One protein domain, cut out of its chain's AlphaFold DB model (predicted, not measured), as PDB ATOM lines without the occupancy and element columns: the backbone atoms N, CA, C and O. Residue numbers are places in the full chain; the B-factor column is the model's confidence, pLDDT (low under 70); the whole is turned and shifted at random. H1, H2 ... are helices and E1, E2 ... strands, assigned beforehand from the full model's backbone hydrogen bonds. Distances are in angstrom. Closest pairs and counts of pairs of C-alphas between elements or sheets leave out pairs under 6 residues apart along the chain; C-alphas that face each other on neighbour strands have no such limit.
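This is residues 669 to 832 of the 980 residues of an uncharacterized protein of Nitrosomonas marina (UniProt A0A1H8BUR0). The printed part is a solenoid, wound in stacked turns into a rod of 74 by 21 by 20 A, with strands along one wall and short helices along another. In the middle of its length E2, E3, E4 and E5 form a twisted sheet with H5 packed over it; H1, H2 and E1 lie toward one end, E6, H9 and E7 toward the other. There are 164 residues with nine named helices and seven named strands, in the order H1 H2 E1 H3 E2 H4 E3 H5 E4 H6 H7 E5 H8 E6 H9 E7. The sheets, E2 E3 E4 E5 and E6 E7, are parallel. The class is mixed, with 81 residues, under half, in named elements; the whole is loose, with a radius of gyration of the C-alphas of 20.4 A.

H1 (672 to 676) begins at C-alpha 672, (-40.773, 45.420, 22.733). H2 (680 to 683), E1 (689 to 691), H3 (697 to 703; 9.6 A), E2 (714 to 716) and H4 (725 to 728) follow. E3 (733 to 739) spans 13.1 A, H5 (741 to 748) 10.1 A and E4 (756 to 763) 18.5 A. Then come H6 (765 to 769), H7 (773 to 776), E5 (783 to 785), H8 (791 to 797; 9.7 A), E6 (808 to 810) and H9 (819 to 822). E7 (827 to 832; 13.4 A) ends at C-alpha 832, (-16.294, -8.854, 20.787).

Residues 669 to 670 pair, parallel, with 690 to 691 of E1. The closest C-alphas of H2 and E1 are those of Leu 683 and Val 689, 6.9 A. H1 touches H3 at C-alphas 676 and 703, 5.9 A; H3 touches H4 at 701 and 726, 4.1 A. N 734 and O 714 join E2 to E3 within hydrogen-bond range at 2.9 A, N 735 and O 757 E3 to E4 at 2.8 A, N 784 and O 761 E4 to E5 at 2.8 A, N 828 and O 808 E6 to E7 at 2.8 A. E4 bends by 76 degrees at residue 759. Four strand-helix-strand units, parallel neighbours with helices between, have right-handed crossovers: E2 H4 E3, E3 H5 E4, E4 H6 H7 E5 and E6 H9 E7. H3 and H5 form two layers with the larger sheet, helices on one face; H5 lies over E3 and E4, height 8.1 A. H6 is on the same face as H5; H7 grazes the sheet with residues 775 to 776. H5 touches H7 at C-alphas 745 and 775, 5.6 A; H6 touches H8 at 769 and 797, 5.3 A; H8 touches H9 at 795 and 820, 4.2 A. Every O i to N i+4 pair is within range in H1, H3, H5, H6 and H8; the other helices are too short for one.

The C-alphas farthest apart, of Leu 685 and Ser 832, are 74.9 A apart. The printed part has no cut and no long link. Mean pLDDT of the printed part is 92.8; residues 816 to 819 are under 70.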
ATOM      1  N   THR A 669     -49.819  49.783  20.615       95.50
ATOM      2  CA  THR A 669     -49.011  48.748  19.964       95.50
ATOM      3  C   THR A 669     -47.675  49.352  19.558       95.50
ATOM      4  O   THR A 669     -47.618  50.284  18.760       95.50
ATOM      5  N   ASP A 670     -46.590  48.849  20.142       96.06
ATOM      6  CA  ASP A 670     -45.240  49.385  19.936       96.06
ATOM      7  C   ASP A 670     -44.194  48.271  20.054       96.06
ATOM      8  O   ASP A 670     -44.501  47.175  20.519       96.06
ATOM      9  N   THR A 671     -42.954  48.515  19.637       96.50
ATOM     10  CA  THR A 671     -41.904  47.490  19.706       96.50
ATOM     11  C   THR A 671     -41.605  47.103  21.157       96.50
ATOM     12  O   THR A 671     -41.743  47.917  22.074       96.50
ATOM     13  N   ALA A 672     -41.149  45.866  21.389       95.88
ATOM     14  CA  ALA A 672     -40.773  45.420  22.733       95.88
ATOM     15  C   ALA A 672     -39.697  46.329  23.356       95.88
ATOM     16  O   ALA A 672     -39.752  46.635  24.546       95.88
ATOM     17  N   GLU A 673     -38.754  46.818  22.547       96.38
ATOM     18  CA  GLU A 673     -37.732  47.780  22.973       96.38
ATOM     19  C   GLU A 673     -38.342  49.107  23.456       96.38
ATOM     20  O   GLU A 673     -37.997  49.587  24.539       96.38
ATOM     21  N   ASN A 674     -39.294  49.668  22.707       94.62
ATOM     22  CA  ASN A 674     -39.952  50.921  23.078       94.62
ATOM     23  C   ASN A 674     -40.828  50.764  24.327       94.62
ATOM     24  O   ASN A 674     -40.853  51.653  25.179       94.62
ATOM     25  N   LEU A 675     -41.504  49.621  24.480       96.50
ATOM     26  CA  LEU A 675     -42.275  49.307  25.685       96.50
ATOM     27  C   LEU A 675     -41.376  49.220  26.922       96.50
ATOM     28  O   LEU A 675     -41.716  49.783  27.961       96.50
ATOM     29  N   VAL A 676     -40.204  48.588  26.808       96.94
ATOM     30  CA  VAL A 676     -39.197  48.535  27.883       96.94
ATOM     31  C   VAL A 676     -38.697  49.927  28.272       96.94
ATOM     32  O   VAL A 676     -38.477  50.189  29.455       96.94
ATOM     33  N   ALA A 677     -38.547  50.833  27.305       95.19
ATOM     34  CA  ALA A 677     -38.143  52.218  27.546       95.19
ATOM     35  C   ALA A 677     -39.263  53.112  28.130       95.19
ATOM     36  O   ALA A 677     -39.015  54.280  28.441       95.19
ATOM     37  N   SER A 678     -40.482  52.585  28.279       94.94
ATOM     38  CA  SER A 678     -41.667  53.316  28.742       94.94
ATOM     39  C   SER A 678     -41.823  53.322  30.270       94.94
ATOM     40  O   SER A 678     -40.925  52.962  31.033       94.94
ATOM     41  N   SER A 679     -42.989  53.762  30.750       93.38
ATOM     42  CA  SER A 679     -43.331  53.819  32.171       93.38
ATOM     43  C   SER A 679     -44.775  53.401  32.457       93.38
ATOM     44  O   SER A 679     -45.676  53.607  31.647       93.38
ATOM     45  N   ASN A 680     -45.032  52.922  33.680       92.88
ATOM     46  CA  ASN A 680     -46.389  52.612  34.157       92.88
ATOM     47  C   ASN A 680     -47.370  53.788  34.019       92.88
ATOM     48  O   ASN A 680     -48.566  53.574  33.860       92.88
ATOM     49  N   ALA A 681     -46.878  55.029  34.101       90.56
ATOM     50  CA  ALA A 681     -47.715  56.213  33.940       90.56
ATOM     51  C   ALA A 681     -48.227  56.362  32.501       90.56
ATOM     52  O   ALA A 681     -49.383  56.719  32.319       90.56
ATOM     53  N   GLN A 682     -47.391  56.051  31.506       91.25
ATOM     54  CA  GLN A 682     -47.757  56.108  30.090       91.25
ATOM     55  C   GLN A 682     -48.654  54.929  29.702       91.25
ATOM     56  O   GLN A 682     -49.678  55.119  29.058       91.25
ATOM     57  N   LEU A 683     -48.311  53.718  30.149       93.75
ATOM     58  CA  LEU A 683     -49.047  52.508  29.772       93.75
ATOM     59  C   LEU A 683     -50.448  52.433  30.392       93.75
ATOM     60  O   LEU A 683     -51.351  51.862  29.797       93.75
ATOM     61  N   LYS A 684     -50.659  53.020  31.579       92.56
ATOM     62  CA  LYS A 684     -51.966  53.028  32.263       92.56
ATOM     63  C   LYS A 684     -53.058  53.796  31.502       92.56
ATOM     64  O   LYS A 684     -54.233  53.625  31.815       92.56
ATOM     65  N   LEU A 685     -52.680  54.668  30.568       88.81
ATOM     66  CA  LEU A 685     -53.629  55.483  29.807       88.81
ATOM     67  C   LEU A 685     -54.289  54.700  28.661       88.81
ATOM     68  O   LEU A 685     -55.364  55.083  28.215       88.81
ATOM     69  N   ALA A 686     -53.680  53.596  28.222       92.56
ATOM     70  CA  ALA A 686     -54.198  52.767  27.142       92.56
ATOM     71  C   ALA A 686     -55.247  51.755  27.626       92.56
ATOM     72  O   ALA A 686     -55.215  51.310  28.776       92.56
ATOM     73  N   GLY A 687     -56.146  51.354  26.723       91.62
ATOM     74  CA  GLY A 687     -57.069  50.239  26.949       91.62
ATOM     75  C   GLY A 687     -56.320  48.910  27.024       91.62
ATOM     76  O   GLY A 687     -56.336  48.224  28.047       91.62
ATOM     77  N   THR A 688     -55.623  48.576  25.944       92.88
ATOM     78  CA  THR A 688     -54.718  47.432  25.837       92.88
ATOM     79  C   THR A 688     -53.314  47.895  25.460       92.88
ATOM     80  O   THR A 688     -53.129  48.944  24.842       92.88
ATOM     81  N   VAL A 689     -52.305  47.124  25.865       97.38
ATOM     82  CA  VAL A 689     -50.901  47.375  25.522       97.38
ATOM     83  C   VAL A 689     -50.323  46.097  24.935       97.38
ATOM     84  O   VAL A 689     -50.327  45.063  25.604       97.38
ATOM     85  N   THR A 690     -49.808  46.176  23.711       96.69
ATOM     86  CA  THR A 690     -49.295  45.023  22.962       96.69
ATOM     87  C   THR A 690     -47.910  45.316  22.388       96.69
ATOM     88  O   THR A 690     -47.657  46.400  21.863       96.69
ATOM     89  N   ALA A 691     -47.000  44.347  22.468       96.00
ATOM     90  CA  ALA A 691     -45.719  44.398  21.775       96.00
ATOM     91  C   ALA A 691     -45.888  43.994  20.299       96.00
ATOM     92  O   ALA A 691     -46.355  42.896  20.010       96.00
ATOM     93  N   SER A 692     -45.480  44.856  19.365       92.00
ATOM     94  CA  SER A 692     -45.518  44.607  17.913       92.00
ATOM     95  C   SER A 692     -44.371  43.731  17.406       92.00
ATOM     96  O   SER A 692     -44.384  43.270  16.270       92.00
ATOM     97  N   THR A 693     -43.360  43.519  18.243       93.62
ATOM     98  CA  THR A 693     -42.199  42.664  17.982       93.62
ATOM     99  C   THR A 693     -42.022  41.729  19.166       93.62
ATOM    100  O   THR A 693     -42.351  42.089  20.300       93.62
ATOM    101  N   ALA A 694     -41.516  40.523  18.914       93.00
ATOM    102  CA  ALA A 694     -41.203  39.595  19.990       93.00
ATOM    103  C   ALA A 694     -40.103  40.177  20.892       93.00
ATOM    104  O   ALA A 694     -39.131  40.767  20.419       93.00
ATOM    105  N   ALA A 695     -40.274  40.021  22.199       96.38
ATOM    106  CA  ALA A 695     -39.313  40.461  23.189       96.38
ATOM    107  C   ALA A 695     -38.184  39.432  23.334       96.38
ATOM    108  O   ALA A 695     -38.430  38.225  23.389       96.38
ATOM    109  N   THR A 696     -36.952  39.910  23.501       94.94
ATOM    110  CA  THR A 696     -35.896  39.099  24.127       94.94
ATOM    111  C   THR A 696     -36.278  38.808  25.579       94.94
ATOM    112  O   THR A 696     -37.085  39.519  26.183       94.94
ATOM    113  N   ILE A 697     -35.676  37.808  26.207       91.81
ATOM    114  CA  ILE A 697     -36.042  37.397  27.574       91.81
ATOM    115  C   ILE A 697     -35.733  38.484  28.603       91.81
ATOM    116  O   ILE A 697     -36.481  38.685  29.567       91.81
ATOM    117  N   ALA A 698     -34.662  39.245  28.375       93.38
ATOM    118  CA  ALA A 698     -34.335  40.412  29.186       93.38
ATOM    119  C   ALA A 698     -35.410  41.510  29.065       93.38
ATOM    120  O   ALA A 698     -35.826  42.094  30.072       93.38
ATOM    121  N   GLN A 699     -35.901  41.762  27.847       96.56
ATOM    122  CA  GLN A 699     -36.991  42.709  27.606       96.56
ATOM    123  C   GLN A 699     -38.300  42.208  28.226       96.56
ATOM    124  O   GLN A 699     -38.931  42.948  28.973       96.56
ATOM    125  N   ALA A 700     -38.656  40.940  28.018       96.38
ATOM    126  CA  ALA A 700     -39.844  40.303  28.581       96.38
ATOM    127  C   ALA A 700     -39.874  40.376  30.112       96.38
ATOM    128  O   ALA A 700     -40.897  40.704  30.703       96.38
ATOM    129  N   THR A 701     -38.730  40.158  30.767       94.31
ATOM    130  CA  THR A 701     -38.604  40.313  32.224       94.31
ATOM    131  C   THR A 701     -38.911  41.741  32.675       94.31
ATOM    132  O   THR A 701     -39.534  41.942  33.715       94.31
ATOM    133  N   THR A 702     -38.491  42.737  31.895       95.88
ATOM    134  CA  THR A 702     -38.780  44.144  32.197       95.88
ATOM    135  C   THR A 702     -40.251  44.472  31.940       95.88
ATOM    136  O   THR A 702     -40.879  45.119  32.774       95.88
ATOM    137  N   ILE A 703     -40.817  43.971  30.836       96.69
ATOM    138  CA  ILE A 703     -42.221  44.170  30.456       96.69
ATOM    139  C   ILE A 703     -43.170  43.546  31.491       96.69
ATOM    140  O   ILE A 703     -44.079  44.228  31.960       96.69
ATOM    141  N   ALA A 704     -42.916  42.310  31.925       94.44
ATOM    142  CA  ALA A 704     -43.669  41.636  32.992       94.44
ATOM    143  C   ALA A 704     -43.608  42.381  34.343       94.44
ATOM    144  O   ALA A 704     -44.419  42.164  35.238       94.44
ATOM    145  N   GLY A 705     -42.622  43.266  34.522       93.50
ATOM    146  CA  GLY A 705     -42.494  44.104  35.712       93.50
ATOM    147  C   GLY A 705     -43.438  45.312  35.742       93.50
ATOM    148  O   GLY A 705     -43.517  45.986  36.776       93.50
ATOM    149  N   PHE A 706     -44.136  45.628  34.645       95.31
ATOM    150  CA  PHE A 706     -45.110  46.715  34.626       95.31
ATOM    151  C   PHE A 706     -46.379  46.354  35.414       95.31
ATOM    152  O   PHE A 706     -46.809  45.212  35.492       95.31
ATOM    153  N   ALA A 707     -46.996  47.363  36.030       93.88
ATOM    154  CA  ALA A 707     -48.269  47.221  36.733       93.88
ATOM    155  C   ALA A 707     -49.461  47.134  35.763       93.88
ATOM    156  O   ALA A 707     -50.514  46.617  36.132       93.88
ATOM    157  N   THR A 708     -49.304  47.673  34.551       91.75
ATOM    158  CA  THR A 708     -50.247  47.491  33.442       91.75
ATOM    159  C   THR A 708     -49.907  46.187  32.731       91.75
ATOM    160  O   THR A 708     -48.752  45.986  32.372       91.75
ATOM    161  N   GLY A 709     -50.901  45.323  32.514       91.12
ATOM    162  CA  GLY A 709     -50.706  44.093  31.746       91.12
ATOM    163  C   GLY A 709     -50.332  44.412  30.301       91.12
ATOM    164  O   GLY A 709     -51.023  45.190  29.644       91.12
ATOM    165  N   VAL A 710     -49.242  43.816  29.826       96.69
ATOM    166  CA  VAL A 710     -48.761  43.962  28.452       96.69
ATOM    167  C   VAL A 710     -48.832  42.604  27.771       96.69
ATOM    168  O   VAL A 710     -48.358  41.614  28.322       96.69
ATOM    169  N   VAL A 711     -49.405  42.555  26.573       96.00
ATOM    170  CA  VAL A 711     -49.418  41.357  25.733       96.00
ATOM    171  C   VAL A 711     -48.125  41.319  24.923       96.00
ATOM    172  O   VAL A 711     -47.843  42.240  24.160       96.00
ATOM    173  N   TYR A 712     -47.324  40.270  25.074       96.44
ATOM    174  CA  TYR A 712     -46.079  40.099  24.322       96.44
ATOM    175  C   TYR A 712     -45.786  38.617  24.071       96.44
ATOM    176  O   TYR A 712     -46.268  37.742  24.788       96.44
ATOM    177  N   SER A 713     -44.982  38.337  23.049       97.19
ATOM    178  CA  SER A 713     -44.369  37.019  22.827       97.19
ATOM    179  C   SER A 713     -42.861  37.118  23.016       97.19
ATOM    180  O   SER A 713     -42.301  38.212  22.943       97.19
ATOM    181  N   VAL A 714     -42.207  35.986  23.252       97.62
ATOM    182  CA  VAL A 714     -40.758  35.886  23.424       97.62
ATOM    183  C   VAL A 714     -40.140  35.206  22.211       97.62
ATOM    184  O   VAL A 714     -40.606  34.148  21.797       97.62
ATOM    185  N   SER A 715     -39.077  35.801  21.674       95.12
ATOM    186  CA  SER A 715     -38.213  35.184  20.667       95.12
ATOM    187  C   SER A 715     -36.768  35.506  21.014       95.12
ATOM    188  O   SER A 715     -36.385  36.675  21.049       95.12
ATOM    189  N   ASP A 716     -35.973  34.482  21.304       96.12
ATOM    190  CA  ASP A 716     -34.581  34.650  21.726       96.12
ATOM    191  C   ASP A 716     -33.737  33.424  21.339       96.12
ATOM    192  O   ASP A 716     -34.229  32.479  20.718       96.12
ATOM    193  N   VAL A 717     -32.456  33.441  21.690       93.38
ATOM    194  CA  VAL A 717     -31.544  32.296  21.571       93.38
ATOM    195  C   VAL A 717     -31.499  31.488  22.868       93.38
ATOM    196  O   VAL A 717     -31.700  32.017  23.966       93.38
ATOM    197  N   ALA A 718     -31.179  30.202  22.768       91.81
ATOM    198  CA  ALA A 718     -31.197  29.234  23.856       91.81
ATOM    199  C   ALA A 718     -30.317  29.686  25.028       91.81
ATOM    200  O   ALA A 718     -30.679  29.518  26.197       91.81
ATOM    201  N   ALA A 719     -29.171  30.307  24.732       90.62
ATOM    202  CA  ALA A 719     -28.230  30.811  25.733       90.62
ATOM    203  C   ALA A 719     -28.839  31.856  26.691       90.62
ATOM    204  O   ALA A 719     -28.357  31.999  27.815       90.62
ATOM    205  N   ASN A 720     -29.897  32.553  26.273       89.50
ATOM    206  CA  ASN A 720     -30.548  33.606  27.052       89.50
ATOM    207  C   ASN A 720     -31.741  33.097  27.879       89.50
ATOM    208  O   ASN A 720     -32.334  33.863  28.643       89.50
ATOM    209  N   ILE A 721     -32.094  31.813  27.758       88.94
ATOM    210  CA  ILE A 721     -33.259  31.224  28.421       88.94
ATOM    211  C   ILE A 721     -33.066  31.163  29.933       88.94
ATOM    212  O   ILE A 721     -32.193  30.467  30.449       88.94
ATOM    213  N   ALA A 722     -33.939  31.870  30.652       87.31
ATOM    214  CA  ALA A 722     -33.998  31.872  32.105       87.31
ATOM    215  C   ALA A 722     -35.456  31.855  32.583       87.31
ATOM    216  O   ALA A 722     -36.287  32.624  32.101       87.31
ATOM    217  N   ALA A 723     -35.763  30.998  33.560       84.38
ATOM    218  CA  ALA A 723     -37.089  30.939  34.169       84.38
ATOM    219  C   ALA A 723     -37.443  32.265  34.865       84.38
ATOM    220  O   ALA A 723     -36.641  32.811  35.626       84.38
ATOM    221  N   GLY A 724     -38.666  32.758  34.665       87.06
ATOM    222  CA  GLY A 724     -39.126  33.994  35.293       87.06
ATOM    223  C   GLY A 724     -40.501  34.450  34.814       87.06
ATOM    224  O   GLY A 724     -41.100  33.838  33.931       87.06
ATOM    225  N   ALA A 725     -40.989  35.552  35.396       84.12
ATOM    226  CA  ALA A 725     -42.272  36.161  35.031       84.12
ATOM    227  C   ALA A 725     -42.352  36.510  33.534       84.12
ATOM    228  O   ALA A 725     -43.394  36.309  32.924       84.12
ATOM    229  N   GLY A 726     -41.220  36.905  32.934       91.38
ATOM    230  CA  GLY A 726     -41.115  37.180  31.500       91.38
ATOM    231  C   GLY A 726     -41.481  35.996  30.597       91.38
ATOM    232  O   GLY A 726     -42.011  36.201  29.518       91.38
ATOM    233  N   LEU A 727     -41.233  34.750  31.017       95.44
ATOM    234  CA  LEU A 727     -41.693  33.580  30.259       95.44
ATOM    235  C   LEU A 727     -43.136  33.223  30.622       95.44
ATOM    236  O   LEU A 727     -43.933  32.912  29.748       95.44
ATOM    237  N   ASN A 728     -43.489  33.285  31.908       94.25
ATOM    238  CA  ASN A 728     -44.808  32.860  32.382       94.25
ATOM    239  C   ASN A 728     -45.962  33.718  31.853       94.25
ATOM    240  O   ASN A 728     -47.066  33.209  31.710       94.25
ATOM    241  N   GLU A 729     -45.726  35.003  31.603       94.50
ATOM    242  CA  GLU A 729     -46.753  35.933  31.122       94.50
ATOM    243  C   GLU A 729     -46.749  36.104  29.597       94.50
ATOM    244  O   GLU A 729     -47.626  36.777  29.056       94.50
ATOM    245  N   ALA A 730     -45.796  35.488  28.892       96.06
ATOM    246  CA  ALA A 730     -45.751  35.532  27.439       96.06
ATOM    247  C   ALA A 730     -46.987  34.855  26.811       96.06
ATOM    248  O   ALA A 730     -47.627  33.967  27.389       96.06
ATOM    249  N   VAL A 731     -47.306  35.247  25.577       95.62
ATOM    250  CA  VAL A 731     -48.224  34.496  24.715       95.62
ATOM    251  C   VAL A 731     -47.462  33.308  24.142       95.62
ATOM    252  O   VAL A 731     -47.594  32.200  24.654       95.62
ATOM    253  N   ASN A 732     -46.592  33.537  23.158       94.00
ATOM    254  CA  ASN A 732     -45.750  32.494  22.576       94.00
ATOM    255  C   ASN A 732     -44.308  32.595  23.086       94.00
ATOM    256  O   ASN A 732     -43.836  33.694  23.389       94.00
ATOM    257  N   ILE A 733     -43.607  31.464  23.149       97.25
ATOM    258  CA  ILE A 733     -42.172  31.395  23.447       97.25
ATOM    259  C   ILE A 733     -41.473  30.635  22.324       97.25
ATOM    260  O   ILE A 733     -41.763  29.460  22.106       97.25
ATOM    261  N   THR A 734     -40.512  31.289  21.678       95.38
ATOM    262  CA  THR A 734     -39.696  30.700  20.616       95.38
ATOM    263  C   THR A 734     -38.211  30.804  20.957       95.38
ATOM    264  O   THR A 734     -37.692  31.894  21.205       95.38
ATOM    265  N   ILE A 735     -37.517  29.666  20.938       94.88
ATOM    266  CA  ILE A 735     -36.055  29.591  20.891       94.88
ATOM    267  C   ILE A 735     -35.645  29.417  19.426       94.88
ATOM    268  O   ILE A 735     -36.046  28.454  18.775       94.88
ATOM    269  N   THR A 736     -34.877  30.367  18.907       89.69
ATOM    270  CA  THR A 736     -34.563  30.488  17.469       89.69
ATOM    271  C   THR A 736     -33.399  29.618  16.997       89.69
ATOM    272  O   THR A 736     -33.243  29.409  15.797       89.69
ATOM    273  N   ASP A 737     -32.594  29.101  17.919       94.25
ATOM    274  CA  ASP A 737     -31.443  28.242  17.659       94.25
ATOM    275  C   ASP A 737     -31.557  26.898  18.398       94.25
ATOM    276  O   ASP A 737     -32.602  26.536  18.946       94.25
ATOM    277  N   ASP A 738     -30.478  26.123  18.346       93.56
ATOM    278  CA  ASP A 738     -30.396  24.801  18.950       93.56
ATOM    279  C   ASP A 738     -30.383  24.880  20.485       93.56
ATOM    280  O   ASP A 738     -29.601  25.630  21.078       93.56
ATOM    281  N   ALA A 739     -31.236  24.089  21.140       95.88
ATOM    282  CA  ALA A 739     -31.340  24.065  22.596       95.88
ATOM    283  C   ALA A 739     -31.022  22.697  23.204       95.88
ATOM    284  O   ALA A 739     -31.291  21.637  22.645       95.88
ATOM    285  N   THR A 740     -30.525  22.733  24.436       97.25
ATOM    286  CA  THR A 740     -30.389  21.558  25.304       97.25
ATOM    287  C   THR A 740     -31.736  21.153  25.904       97.25
ATOM    288  O   THR A 740     -32.669  21.959  26.009       97.25
ATOM    289  N   ILE A 741     -31.825  19.927  26.425       97.81
ATOM    290  CA  ILE A 741     -33.016  19.432  27.132       97.81
ATOM    291  C   ILE A 741     -33.342  20.307  28.343       97.81
ATOM    292  O   ILE A 741     -34.513  20.552  28.632       97.81
ATOM    293  N   ALA A 742     -32.333  20.835  29.039       96.75
ATOM    294  CA  ALA A 742     -32.541  21.725  30.180       96.75
ATOM    295  C   ALA A 742     -33.206  23.058  29.777       96.75
ATOM    296  O   ALA A 742     -34.082  23.559  30.491       96.75
ATOM    297  N   GLN A 743     -32.826  23.621  28.627       96.50
ATOM    298  CA  GLN A 743     -33.419  24.852  28.094       96.50
ATOM    299  C   GLN A 743     -34.843  24.604  27.584       96.50
ATOM    300  O   GLN A 743     -35.757  25.335  27.969       96.50
ATOM    301  N   ALA A 744     -35.062  23.525  26.827       96.50
ATOM    302  CA  ALA A 744     -36.396  23.119  26.380       96.50
ATOM    303  C   ALA A 744     -37.336  22.827  27.570       96.50
ATOM    304  O   ALA A 744     -38.487  23.252  27.594       96.50
ATOM    305  N   THR A 745     -36.823  22.196  28.630       96.75
ATOM    306  CA  THR A 745     -37.575  21.972  29.878       96.75
ATOM    307  C   THR A 745     -37.921  23.286  30.582       96.75
ATOM    308  O   THR A 745     -38.971  23.399  31.216       96.75
ATOM    309  N   THR A 746     -37.051  24.295  30.501       96.19
ATOM    310  CA  THR A 746     -37.311  25.604  31.118       96.19
ATOM    311  C   THR A 746     -38.507  26.288  30.466       96.19
ATOM    312  O   THR A 746     -39.362  26.802  31.188       96.19
ATOM    313  N   ILE A 747     -38.604  26.253  29.132       95.69
ATOM    314  CA  ILE A 747     -39.766  26.815  28.434       95.69
ATOM    315  C   ILE A 747     -41.010  25.947  28.609       95.69
ATOM    316  O   ILE A 747     -42.088  26.499  28.777       95.69
ATOM    317  N   GLU A 748     -40.876  24.616  28.670       96.25
ATOM    318  CA  GLU A 748     -42.015  23.712  28.886       96.25
ATOM    319  C   GLU A 748     -42.716  23.979  30.221       96.25
ATOM    320  O   GLU A 748     -43.941  23.973  30.315       96.25
ATOM    321  N   ASN A 749     -41.941  24.314  31.253       95.12
ATOM    322  CA  ASN A 749     -42.475  24.665  32.564       95.12
ATOM    323  C   ASN A 749     -43.012  26.106  32.659       95.12
ATOM    324  O   ASN A 749     -43.510  26.490  33.721       95.12
ATOM    325  N   ALA A 750     -42.902  26.915  31.602       95.44
ATOM    326  CA  ALA A 750     -43.433  28.270  31.604       95.44
ATOM    327  C   ALA A 750     -44.970  28.264  31.554       95.44
ATOM    328  O   ALA A 750     -45.597  27.503  30.814       95.44
ATOM    329  N   GLY A 751     -45.582  29.163  32.328       94.12
ATOM    330  CA  GLY A 751     -47.039  29.335  32.408       94.12
ATOM    331  C   GLY A 751     -47.677  30.111  31.247       94.12
ATOM    332  O   GLY A 751     -48.801  30.582  31.407       94.12
ATOM    333  N   ASN A 752     -46.960  30.273  30.130       96.06
ATOM    334  CA  ASN A 752     -47.384  31.075  28.986       96.06
ATOM    335  C   ASN A 752     -48.706  30.562  28.387       96.06
ATOM    336  O   ASN A 752     -49.047  29.383  28.497       96.06
ATOM    337  N   SER A 753     -49.454  31.459  27.748       92.69
ATOM    338  CA  SER A 753     -50.823  31.168  27.283       92.69
ATOM    339  C   SER A 753     -50.911  30.540  25.887       92.69
ATOM    340  O   SER A 753     -51.938  29.952  25.555       92.69
ATOM    341  N   GLY A 754     -49.860  30.674  25.081       92.81
ATOM    342  CA  GLY A 754     -49.772  30.198  23.702       92.81
ATOM    343  C   GLY A 754     -48.715  29.112  23.495       92.81
ATOM    344  O   GLY A 754     -48.392  28.332  24.396       92.81
ATOM    345  N   SER A 755     -48.184  29.051  22.278       93.31
ATOM    346  CA  SER A 755     -47.296  27.978  21.829       93.31
ATOM    347  C   SER A 755     -45.878  28.111  22.382       93.31
ATOM    348  O   SER A 755     -45.399  29.204  22.694       93.31
ATOM    349  N   LYS A 756     -45.197  26.970  22.468       95.69
ATOM    350  CA  LYS A 756     -43.787  26.842  22.832       95.69
ATOM    351  C   LYS A 756     -43.065  26.179  21.666       95.69
ATOM    352  O   LYS A 756     -43.587  25.223  21.099       95.69
ATOM    353  N   SER A 757     -41.908  26.699  21.277       95.94
ATOM    354  CA  SER A 757     -41.136  26.130  20.175       95.94
ATOM    355  C   SER A 757     -39.637  26.357  20.340       95.94
ATOM    356  O   SER A 757     -39.199  27.373  20.882       95.94
ATOM    357  N   VAL A 758     -38.856  25.398  19.858       95.81
ATOM    358  CA  VAL A 758     -37.399  25.423  19.739       95.81
ATOM    359  C   VAL A 758     -37.037  25.012  18.318       95.81
ATOM    360  O   VAL A 758     -37.587  24.030  17.821       95.81
ATOM    361  N   ALA A 759     -36.104  25.711  17.670       87.38
ATOM    362  CA  ALA A 759     -35.682  25.381  16.310       87.38
ATOM    363  C   ALA A 759     -35.189  23.928  16.182       87.38
ATOM    364  O   ALA A 759     -35.734  23.164  15.390       87.38
ATOM    365  N   THR A 760     -34.214  23.519  16.993       93.50
ATOM    366  CA  THR A 760     -33.752  22.124  17.104       93.50
ATOM    367  C   THR A 760     -33.376  21.807  18.546       93.50
ATOM    368  O   THR A 760     -33.104  22.712  19.337       93.50
ATOM    369  N   ILE A 761     -33.361  20.524  18.907       97.94
ATOM    370  CA  ILE A 761     -32.862  20.091  20.215       97.94
ATOM    371  C   ILE A 761     -31.650  19.193  20.009       97.94
ATOM    372  O   ILE A 761     -31.782  18.107  19.444       97.94
ATOM    373  N   THR A 762     -30.498  19.592  20.544       96.94
ATOM    374  CA  THR A 762     -29.298  18.753  20.591       96.94
ATOM    375  C   THR A 762     -28.776  18.655  22.017       96.94
ATOM    376  O   THR A 762     -28.462  19.646  22.674       96.94
ATOM    377  N   ASP A 763     -28.654  17.430  22.519       98.25
ATOM    378  CA  ASP A 763     -28.100  17.172  23.851       98.25
ATOM    379  C   ASP A 763     -27.442  15.788  23.891       98.25
ATOM    380  O   ASP A 763     -27.413  15.055  22.907       98.25
ATOM    381  N   THR A 764     -26.828  15.413  25.002       98.00
ATOM    382  CA  THR A 764     -26.296  14.065  25.212       98.00
ATOM    383  C   THR A 764     -27.431  13.036  25.199       98.00
ATOM    384  O   THR A 764     -28.528  13.299  25.693       98.00
ATOM    385  N   ALA A 765     -27.162  11.818  24.716       96.75
ATOM    386  CA  ALA A 765     -28.155  10.736  24.743       96.75
ATOM    387  C   ALA A 765     -28.704  10.473  26.157       96.75
ATOM    388  O   ALA A 765     -29.877  10.154  26.325       96.75
ATOM    389  N   ALA A 766     -27.871  10.653  27.188       97.31
ATOM    390  CA  ALA A 766     -28.282  10.514  28.580       97.31
ATOM    391  C   ALA A 766     -29.323  11.566  29.002       97.31
ATOM    392  O   ALA A 766     -30.266  11.225  29.713       97.31
ATOM    393  N   ALA A 767     -29.160  12.823  28.577       97.81
ATOM    394  CA  ALA A 767     -30.104  13.896  28.879       97.81
ATOM    395  C   ALA A 767     -31.432  13.699  28.138       97.81
ATOM    396  O   ALA A 767     -32.492  13.821  28.748       97.81
ATOM    397  N   ILE A 768     -31.377  13.315  26.858       97.94
ATOM    398  CA  ILE A 768     -32.576  13.035  26.055       97.94
ATOM    399  C   ILE A 768     -33.345  11.846  26.638       97.94
ATOM    400  O   ILE A 768     -34.546  11.949  26.868       97.94
ATOM    401  N   ALA A 769     -32.660  10.748  26.973       96.75
ATOM    402  CA  ALA A 769     -33.286   9.580  27.598       96.75
ATOM    403  C   ALA A 769     -33.909   9.881  28.977       96.75
ATOM    404  O   ALA A 769     -34.774   9.137  29.431       96.75
ATOM    405  N   ALA A 770     -33.473  10.945  29.660       97.69
ATOM    406  CA  ALA A 770     -34.043  11.401  30.928       97.69
ATOM    407  C   ALA A 770     -35.170  12.446  30.761       97.69
ATOM    408  O   ALA A 770     -35.687  12.936  31.768       97.69
ATOM    409  N   SER A 771     -35.523  12.802  29.521       98.06
ATOM    410  CA  SER A 771     -36.527  13.815  29.174       98.06
ATOM    411  C   SER A 771     -37.958  13.242  29.110       98.06
ATOM    412  O   SER A 771     -38.238  12.157  29.624       98.06
ATOM    413  N   SER A 772     -38.888  13.985  28.504       97.12
ATOM    414  CA  SER A 772     -40.289  13.608  28.288       97.12
ATOM    415  C   SER A 772     -40.792  14.016  26.897       97.12
ATOM    416  O   SER A 772     -40.256  14.944  26.292       97.12
ATOM    417  N   ASP A 773     -41.874  13.380  26.426       96.12
ATOM    418  CA  ASP A 773     -42.515  13.719  25.142       96.12
ATOM    419  C   ASP A 773     -42.925  15.190  25.047       96.12
ATOM    420  O   ASP A 773     -42.778  15.792  23.992       96.12
ATOM    421  N   ALA A 774     -43.393  15.789  26.147       96.00
ATOM    422  CA  ALA A 774     -43.793  17.197  26.166       96.00
ATOM    423  C   ALA A 774     -42.607  18.132  25.880       96.00
ATOM    424  O   ALA A 774     -42.727  19.067  25.100       96.00
ATOM    425  N   VAL A 775     -41.437  17.844  26.460       97.94
ATOM    426  CA  VAL A 775     -40.228  18.644  26.227       97.94
ATOM    427  C   VAL A 775     -39.727  18.472  24.795       97.94
ATOM    428  O   VAL A 775     -39.327  19.456  24.178       97.94
ATOM    429  N   LEU A 776     -39.743  17.243  24.267       97.12
ATOM    430  CA  LEU A 776     -39.262  16.957  22.912       97.12
ATOM    431  C   LEU A 776     -40.203  17.493  21.827       97.12
ATOM    432  O   LEU A 776     -39.720  17.971  20.806       97.12
ATOM    433  N   ALA A 777     -41.515  17.501  22.076       95.56
ATOM    434  CA  ALA A 777     -42.518  18.039  21.159       95.56
ATOM    435  C   ALA A 777     -42.390  19.553  20.922       95.56
ATOM    436  O   ALA A 777     -42.975  20.074  19.976       95.56
ATOM    437  N   ASN A 778     -41.612  20.265  21.746       94.44
ATOM    438  CA  ASN A 778     -41.288  21.667  21.495       94.44
ATOM    439  C   ASN A 778     -40.326  21.851  20.308       94.44
ATOM    440  O   ASN A 778     -40.213  22.967  19.805       94.44
ATOM    441  N   ALA A 779     -39.621  20.808  19.859       94.94
ATOM    442  CA  ALA A 779     -38.745  20.901  18.695       94.94
ATOM    443  C   ALA A 779     -39.564  21.046  17.401       94.94
ATOM    444  O   ALA A 779     -40.354  20.170  17.056       94.94
ATOM    445  N   ALA A 780     -39.351  22.141  16.669       87.56
ATOM    446  CA  ALA A 780     -39.885  22.323  15.320       87.56
ATOM    447  C   ALA A 780     -39.065  21.547  14.273       87.56
ATOM    448  O   ALA A 780     -39.607  21.078  13.276       87.56
ATOM    449  N   GLY A 781     -37.757  21.419  14.504       86.25
ATOM    450  CA  GLY A 781     -36.823  20.634  13.703       86.25
ATOM    451  C   GLY A 781     -36.389  19.337  14.390       86.25
ATOM    452  O   GLY A 781     -37.080  18.787  15.244       86.25
ATOM    453  N   ALA A 782     -35.221  18.823  14.006       86.44
ATOM    454  CA  ALA A 782     -34.729  17.543  14.506       86.44
ATOM    455  C   ALA A 782     -34.373  17.579  16.005       86.44
ATOM    456  O   ALA A 782     -33.793  18.548  16.506       86.44
ATOM    457  N   VAL A 783     -34.633  16.462  16.692       97.25
ATOM    458  CA  VAL A 783     -34.056  16.149  18.007       97.25
ATOM    459  C   VAL A 783     -32.871  15.208  17.796       97.25
ATOM    460  O   VAL A 783     -33.045  14.118  17.258       97.25
ATOM    461  N   THR A 784     -31.665  15.602  18.213       95.31
ATOM    462  CA  THR A 784     -30.423  14.866  17.928       95.31
ATOM    463  C   THR A 784     -29.610  14.583  19.191       95.31
ATOM    464  O   THR A 784     -29.317  15.473  19.987       95.31
ATOM    465  N   ALA A 785     -29.168  13.338  19.361       96.31
ATOM    466  CA  ALA A 785     -28.204  12.977  20.392       96.31
ATOM    467  C   ALA A 785     -26.764  13.295  19.943       96.31
ATOM    468  O   ALA A 785     -26.232  12.681  19.021       96.31
ATOM    469  N   SER A 786     -26.099  14.212  20.647       93.62
ATOM    470  CA  SER A 786     -24.689  14.600  20.440       93.62
ATOM    471  C   SER A 786     -23.670  13.536  20.861       93.62
ATOM    472  O   SER A 786     -22.498  13.604  20.493       93.62
ATOM    473  N   THR A 787     -24.098  12.546  21.645       95.94
ATOM    474  CA  THR A 787     -23.284  11.398  22.055       95.94
ATOM    475  C   THR A 787     -24.033  10.119  21.733       95.94
ATOM    476  O   THR A 787     -25.259  10.091  21.820       95.94
ATOM    477  N   ALA A 788     -23.312   9.039  21.440       93.25
ATOM    478  CA  ALA A 788     -23.943   7.739  21.260       93.25
ATOM    479  C   ALA A 788     -24.659   7.284  22.548       93.25
ATOM    480  O   ALA A 788     -24.157   7.480  23.658       93.25
ATOM    481  N   ALA A 789     -25.838   6.696  22.383       95.25
ATOM    482  CA  ALA A 789     -26.640   6.110  23.440       95.25
ATOM    483  C   ALA A 789     -26.091   4.732  23.833       95.25
ATOM    484  O   ALA A 789     -25.647   3.958  22.981       95.25
ATOM    485  N   THR A 790     -26.186   4.390  25.116       93.12
ATOM    486  CA  THR A 790     -26.153   2.980  25.526       93.12
ATOM    487  C   THR A 790     -27.425   2.285  25.046       93.12
ATOM    488  O   THR A 790     -28.439   2.936  24.791       93.12
ATOM    489  N   ILE A 791     -27.432   0.959  24.972       89.25
ATOM    490  CA  ILE A 791     -28.603   0.196  24.511       89.25
ATOM    491  C   ILE A 791     -29.820   0.443  25.415       89.25
ATOM    492  O   ILE A 791     -30.948   0.553  24.938       89.25
ATOM    493  N   ALA A 792     -29.599   0.614  26.722       90.31
ATOM    494  CA  ALA A 792     -30.660   0.975  27.658       90.31
ATOM    495  C   ALA A 792     -31.222   2.386  27.398       90.31
ATOM    496  O   ALA A 792     -32.431   2.582  27.476       90.31
ATOM    497  N   GLN A 793     -30.364   3.360  27.075       94.75
ATOM    498  CA  GLN A 793     -30.801   4.715  26.714       94.75
ATOM    499  C   GLN A 793     -31.548   4.715  25.380       94.75
ATOM    500  O   GLN A 793     -32.606   5.322  25.289       94.75
ATOM    501  N   ALA A 794     -31.039   3.994  24.382       93.19
ATOM    502  CA  ALA A 794     -31.661   3.840  23.072       93.19
ATOM    503  C   ALA A 794     -33.078   3.263  23.171       93.19
ATOM    504  O   ALA A 794     -33.992   3.761  22.527       93.19
ATOM    505  N   ALA A 795     -33.284   2.261  24.030       90.75
ATOM    506  CA  ALA A 795     -34.613   1.708  24.278       90.75
ATOM    507  C   ALA A 795     -35.592   2.741  24.863       90.75
ATOM    508  O   ALA A 795     -36.769   2.718  24.514       90.75
ATOM    509  N   THR A 796     -35.124   3.645  25.730       93.69
ATOM    510  CA  THR A 796     -35.947   4.754  26.236       93.69
ATOM    511  C   THR A 796     -36.210   5.795  25.153       93.69
ATOM    512  O   THR A 796     -37.342   6.240  25.012       93.69
ATOM    513  N   ILE A 797     -35.183   6.159  24.379       95.12
ATOM    514  CA  ILE A 797     -35.275   7.176  23.324       95.12
ATOM    515  C   ILE A 797     -36.256   6.746  22.225       95.12
ATOM    516  O   ILE A 797     -37.109   7.538  21.844       95.12
ATOM    517  N   ALA A 798     -36.201   5.485  21.791       90.12
ATOM    518  CA  ALA A 798     -37.152   4.902  20.837       90.12
ATOM    519  C   ALA A 798     -38.606   4.860  21.345       90.12
ATOM    520  O   ALA A 798     -39.543   4.614  20.595       90.12
ATOM    521  N   GLY A 799     -38.810   5.047  22.652       90.81
ATOM    522  CA  GLY A 799     -40.140   5.094  23.248       90.81
ATOM    523  C   GLY A 799     -40.841   6.446  23.112       90.81
ATOM    524  O   GLY A 799     -42.031   6.512  23.416       90.81
ATOM    525  N   PHE A 800     -40.137   7.508  22.707       94.62
ATOM    526  CA  PHE A 800     -40.729   8.835  22.546       94.62
ATOM    527  C   PHE A 800     -41.567   8.929  21.266       94.62
ATOM    528  O   PHE A 800     -41.244   8.342  20.237       94.62
ATOM    529  N   ALA A 801     -42.644   9.712  21.312       93.44
ATOM    530  CA  ALA A 801     -43.476  10.012  20.149       93.44
ATOM    531  C   ALA A 801     -42.768  10.950  19.155       93.44
ATOM    532  O   ALA A 801     -43.061  10.927  17.961       93.44
ATOM    533  N   THR A 802     -41.847  11.780  19.653       90.56
ATOM    534  CA  THR A 802     -40.995  12.636  18.817       90.56
ATOM    535  C   THR A 802     -39.810  11.825  18.311       90.56
ATOM    536  O   THR A 802     -39.075  11.251  19.112       90.56
ATOM    537  N   GLY A 803     -39.599  11.802  16.993       89.31
ATOM    538  CA  GLY A 803     -38.456  11.116  16.394       89.31
ATOM    539  C   GLY A 803     -37.130  11.727  16.851       89.31
ATOM    540  O   GLY A 803     -36.911  12.929  16.704       89.31
ATOM    541  N   VAL A 804     -36.239  10.892  17.386       95.31
ATOM    542  CA  VAL A 804     -34.903  11.302  17.832       95.31
ATOM    543  C   VAL A 804     -33.846  10.640  16.961       95.31
ATOM    544  O   VAL A 804     -33.844   9.425  16.786       95.31
ATOM    545  N   VAL A 805     -32.894  11.427  16.469       92.75
ATOM    546  CA  VAL A 805     -31.719  10.935  15.751       92.75
ATOM    547  C   VAL A 805     -30.626  10.592  16.758       92.75
ATOM    548  O   VAL A 805     -30.104  11.467  17.450       92.75
ATOM    549  N   TYR A 806     -30.244   9.320  16.848       94.00
ATOM    550  CA  TYR A 806     -29.167   8.870  17.733       94.00
ATOM    551  C   TYR A 806     -28.395   7.691  17.135       94.00
ATOM    552  O   TYR A 806     -28.889   6.953  16.289       94.00
ATOM    553  N   SER A 807     -27.158   7.501  17.589       94.56
ATOM    554  CA  SER A 807     -26.373   6.282  17.345       94.56
ATOM    555  C   SER A 807     -26.199   5.512  18.649       94.56
ATOM    556  O   SER A 807     -26.327   6.091  19.726       94.56
ATOM    557  N   VAL A 808     -25.875   4.227  18.565       94.88
ATOM    558  CA  VAL A 808     -25.629   3.346  19.709       94.88
ATOM    559  C   VAL A 808     -24.139   3.035  19.826       94.88
ATOM    560  O   VAL A 808     -23.492   2.675  18.845       94.88
ATOM    561  N   SER A 809     -23.599   3.147  21.042       93.38
ATOM    562  CA  SER A 809     -22.262   2.667  21.396       93.38
ATOM    563  C   SER A 809     -22.310   1.986  22.757       93.38
ATOM    564  O   SER A 809     -22.567   2.639  23.768       93.38
ATOM    565  N   ASP A 810     -22.033   0.685  22.800       92.88
ATOM    566  CA  ASP A 810     -22.110  -0.094  24.042       92.88
ATOM    567  C   ASP A 810     -21.144  -1.296  24.037       92.88
ATOM    568  O   ASP A 810     -20.255  -1.403  23.189       92.88
ATOM    569  N   VAL A 811     -21.300  -2.190  25.014       91.19
ATOM    570  CA  VAL A 811     -20.585  -3.464  25.145       91.19
ATOM    571  C   VAL A 811     -21.517  -4.657  24.909       91.19
ATOM    572  O   VAL A 811     -22.724  -4.594  25.141       91.19
ATOM    573  N   ALA A 812     -20.949  -5.788  24.506       88.12
ATOM    574  CA  ALA A 812     -21.621  -7.013  24.102       88.12
ATOM    575  C   ALA A 812     -22.546  -7.571  25.188       88.12
ATOM    576  O   ALA A 812     -23.599  -8.134  24.889       88.12
ATOM    577  N   ALA A 813     -22.182  -7.391  26.462       86.25
ATOM    578  CA  ALA A 813     -22.994  -7.816  27.599       86.25
ATOM    579  C   ALA A 813     -24.362  -7.110  27.673       86.25
ATOM    580  O   ALA A 813     -25.293  -7.659  28.261       86.25
ATOM    581  N   ASN A 814     -24.486  -5.922  27.074       84.75
ATOM    582  CA  ASN A 814     -25.686  -5.088  27.127       84.75
ATOM    583  C   ASN A 814     -26.580  -5.242  25.894       84.75
ATOM    584  O   ASN A 814     -27.599  -4.558  25.796       84.75
ATOM    585  N   ILE A 815     -26.233  -6.139  24.966       83.19
ATOM    586  CA  ILE A 815     -27.058  -6.419  23.792       83.19
ATOM    587  C   ILE A 815     -28.396  -6.999  24.248       83.19
ATOM    588  O   ILE A 815     -28.488  -8.146  24.687       83.19
ATOM    589  N   ALA A 816     -29.439  -6.187  24.113       67.19
ATOM    590  CA  ALA A 816     -30.826  -6.574  24.281       67.19
ATOM    591  C   ALA A 816     -31.535  -6.401  22.933       67.19
ATOM    592  O   ALA A 816     -31.402  -5.362  22.293       67.19
ATOM    593  N   ALA A 817     -32.292  -7.408  22.496       60.94
ATOM    594  CA  ALA A 817     -33.158  -7.264  21.330       60.94
ATOM    595  C   ALA A 817     -34.274  -6.251  21.657       60.94
ATOM    596  O   ALA A 817     -35.013  -6.450  22.623       60.94
ATOM    597  N   GLY A 818     -34.394  -5.165  20.887       63.28
ATOM    598  CA  GLY A 818     -35.395  -4.121  21.133       63.28
ATOM    599  C   GLY A 818     -35.455  -3.037  20.051       63.28
ATOM    600  O   GLY A 818     -34.553  -2.930  19.224       63.28
ATOM    601  N   ALA A 819     -36.521  -2.223  20.087       62.91
ATOM    602  CA  ALA A 819     -36.792  -1.140  19.128       62.91
ATOM    603  C   ALA A 819     -35.657  -0.103  19.034       62.91
ATOM    604  O   ALA A 819     -35.360   0.383  17.948       62.91
ATOM    605  N   GLY A 820     -34.945   0.137  20.145       75.69
ATOM    606  CA  GLY A 820     -33.832   1.090  20.207       75.69
ATOM    607  C   GLY A 820     -32.637   0.775  19.301       75.69
ATOM    608  O   GLY A 820     -31.843   1.661  19.012       75.69
ATOM    609  N   LEU A 821     -32.484  -0.471  18.838       84.75
ATOM    610  CA  LEU A 821     -31.480  -0.782  17.815       84.75
ATOM    611  C   LEU A 821     -31.995  -0.402  16.424       84.75
ATOM    612  O   LEU A 821     -31.278   0.255  15.681       84.75
ATOM    613  N   ASN A 822     -33.247  -0.745  16.111       86.69
ATOM    614  CA  ASN A 822     -33.852  -0.541  14.790       86.69
ATOM    615  C   ASN A 822     -33.990   0.932  14.400       86.69
ATOM    616  O   ASN A 822     -33.930   1.255  13.224       86.69
ATOM    617  N   GLU A 823     -34.195   1.819  15.369       84.31
ATOM    618  CA  GLU A 823     -34.388   3.251  15.109       84.31
ATOM    619  C   GLU A 823     -33.082   4.052  15.152       84.31
ATOM    620  O   GLU A 823     -33.069   5.248  14.864       84.31
ATOM    621  N   SER A 824     -31.968   3.409  15.509       88.94
ATOM    622  CA  SER A 824     -30.670   4.073  15.544       88.94
ATOM    623  C   SER A 824     -30.133   4.364  14.135       88.94
ATOM    624  O   SER A 824     -30.572   3.803  13.128       88.94
ATOM    625  N   VAL A 825     -29.151   5.261  14.056       91.06
ATOM    626  CA  VAL A 825     -28.361   5.470  12.840       91.06
ATOM    627  C   VAL A 825     -27.265   4.408  12.786       91.06
ATOM    628  O   VAL A 825     -27.380   3.439  12.045       91.06
ATOM    629  N   ASN A 826     -26.226   4.530  13.613       91.00
ATOM    630  CA  ASN A 826     -25.122   3.567  13.657       91.00
ATOM    631  C   ASN A 826     -25.165   2.734  14.937       91.00
ATOM    632  O   ASN A 826     -25.513   3.263  15.993       91.00
ATOM    633  N   ILE A 827     -24.705   1.483  14.873       92.94
ATOM    634  CA  ILE A 827     -24.514   0.620  16.047       92.94
ATOM    635  C   ILE A 827     -23.039   0.242  16.147       92.94
ATOM    636  O   ILE A 827     -22.486  -0.377  15.244       92.94
ATOM    637  N   THR A 828     -22.384   0.590  17.254       93.69
ATOM    638  CA  THR A 828     -20.993   0.208  17.537       93.69
ATOM    639  C   THR A 828     -20.903  -0.576  18.840       93.69
ATOM    640  O   THR A 828     -21.306  -0.084  19.892       93.69
ATOM    641  N   ILE A 829     -20.333  -1.780  18.795       93.69
ATOM    642  CA  ILE A 829     -20.034  -2.569  19.996       93.69
ATOM    643  C   ILE A 829     -18.520  -2.641  20.187       93.69
ATOM    644  O   ILE A 829     -17.791  -3.058  19.289       93.69
ATOM    645  N   ALA A 830     -18.050  -2.178  21.347       88.94
ATOM    646  CA  ALA A 830     -16.628  -1.946  21.595       88.94
ATOM    647  C   ALA A 830     -15.819  -3.233  21.843       88.94
ATOM    648  O   ALA A 830     -14.636  -3.298  21.507       88.94
ATOM    649  N   ASP A 831     -16.430  -4.243  22.457       92.38
ATOM    650  CA  ASP A 831     -15.863  -5.571  22.686       92.38
ATOM    651  C   ASP A 831     -16.435  -6.603  21.700       92.38
ATOM    652  O   ASP A 831     -17.326  -6.330  20.895       92.38
ATOM    653  N   SER A 832     -15.868  -7.808  21.710       92.56
ATOM    654  CA  SER A 832     -16.294  -8.854  20.787       92.56
ATOM    655  C   SER A 832     -17.636  -9.463  21.194       92.56
ATOM    656  O   SER A 832     -17.843  -9.831  22.349       92.56
TER     657      SER A 832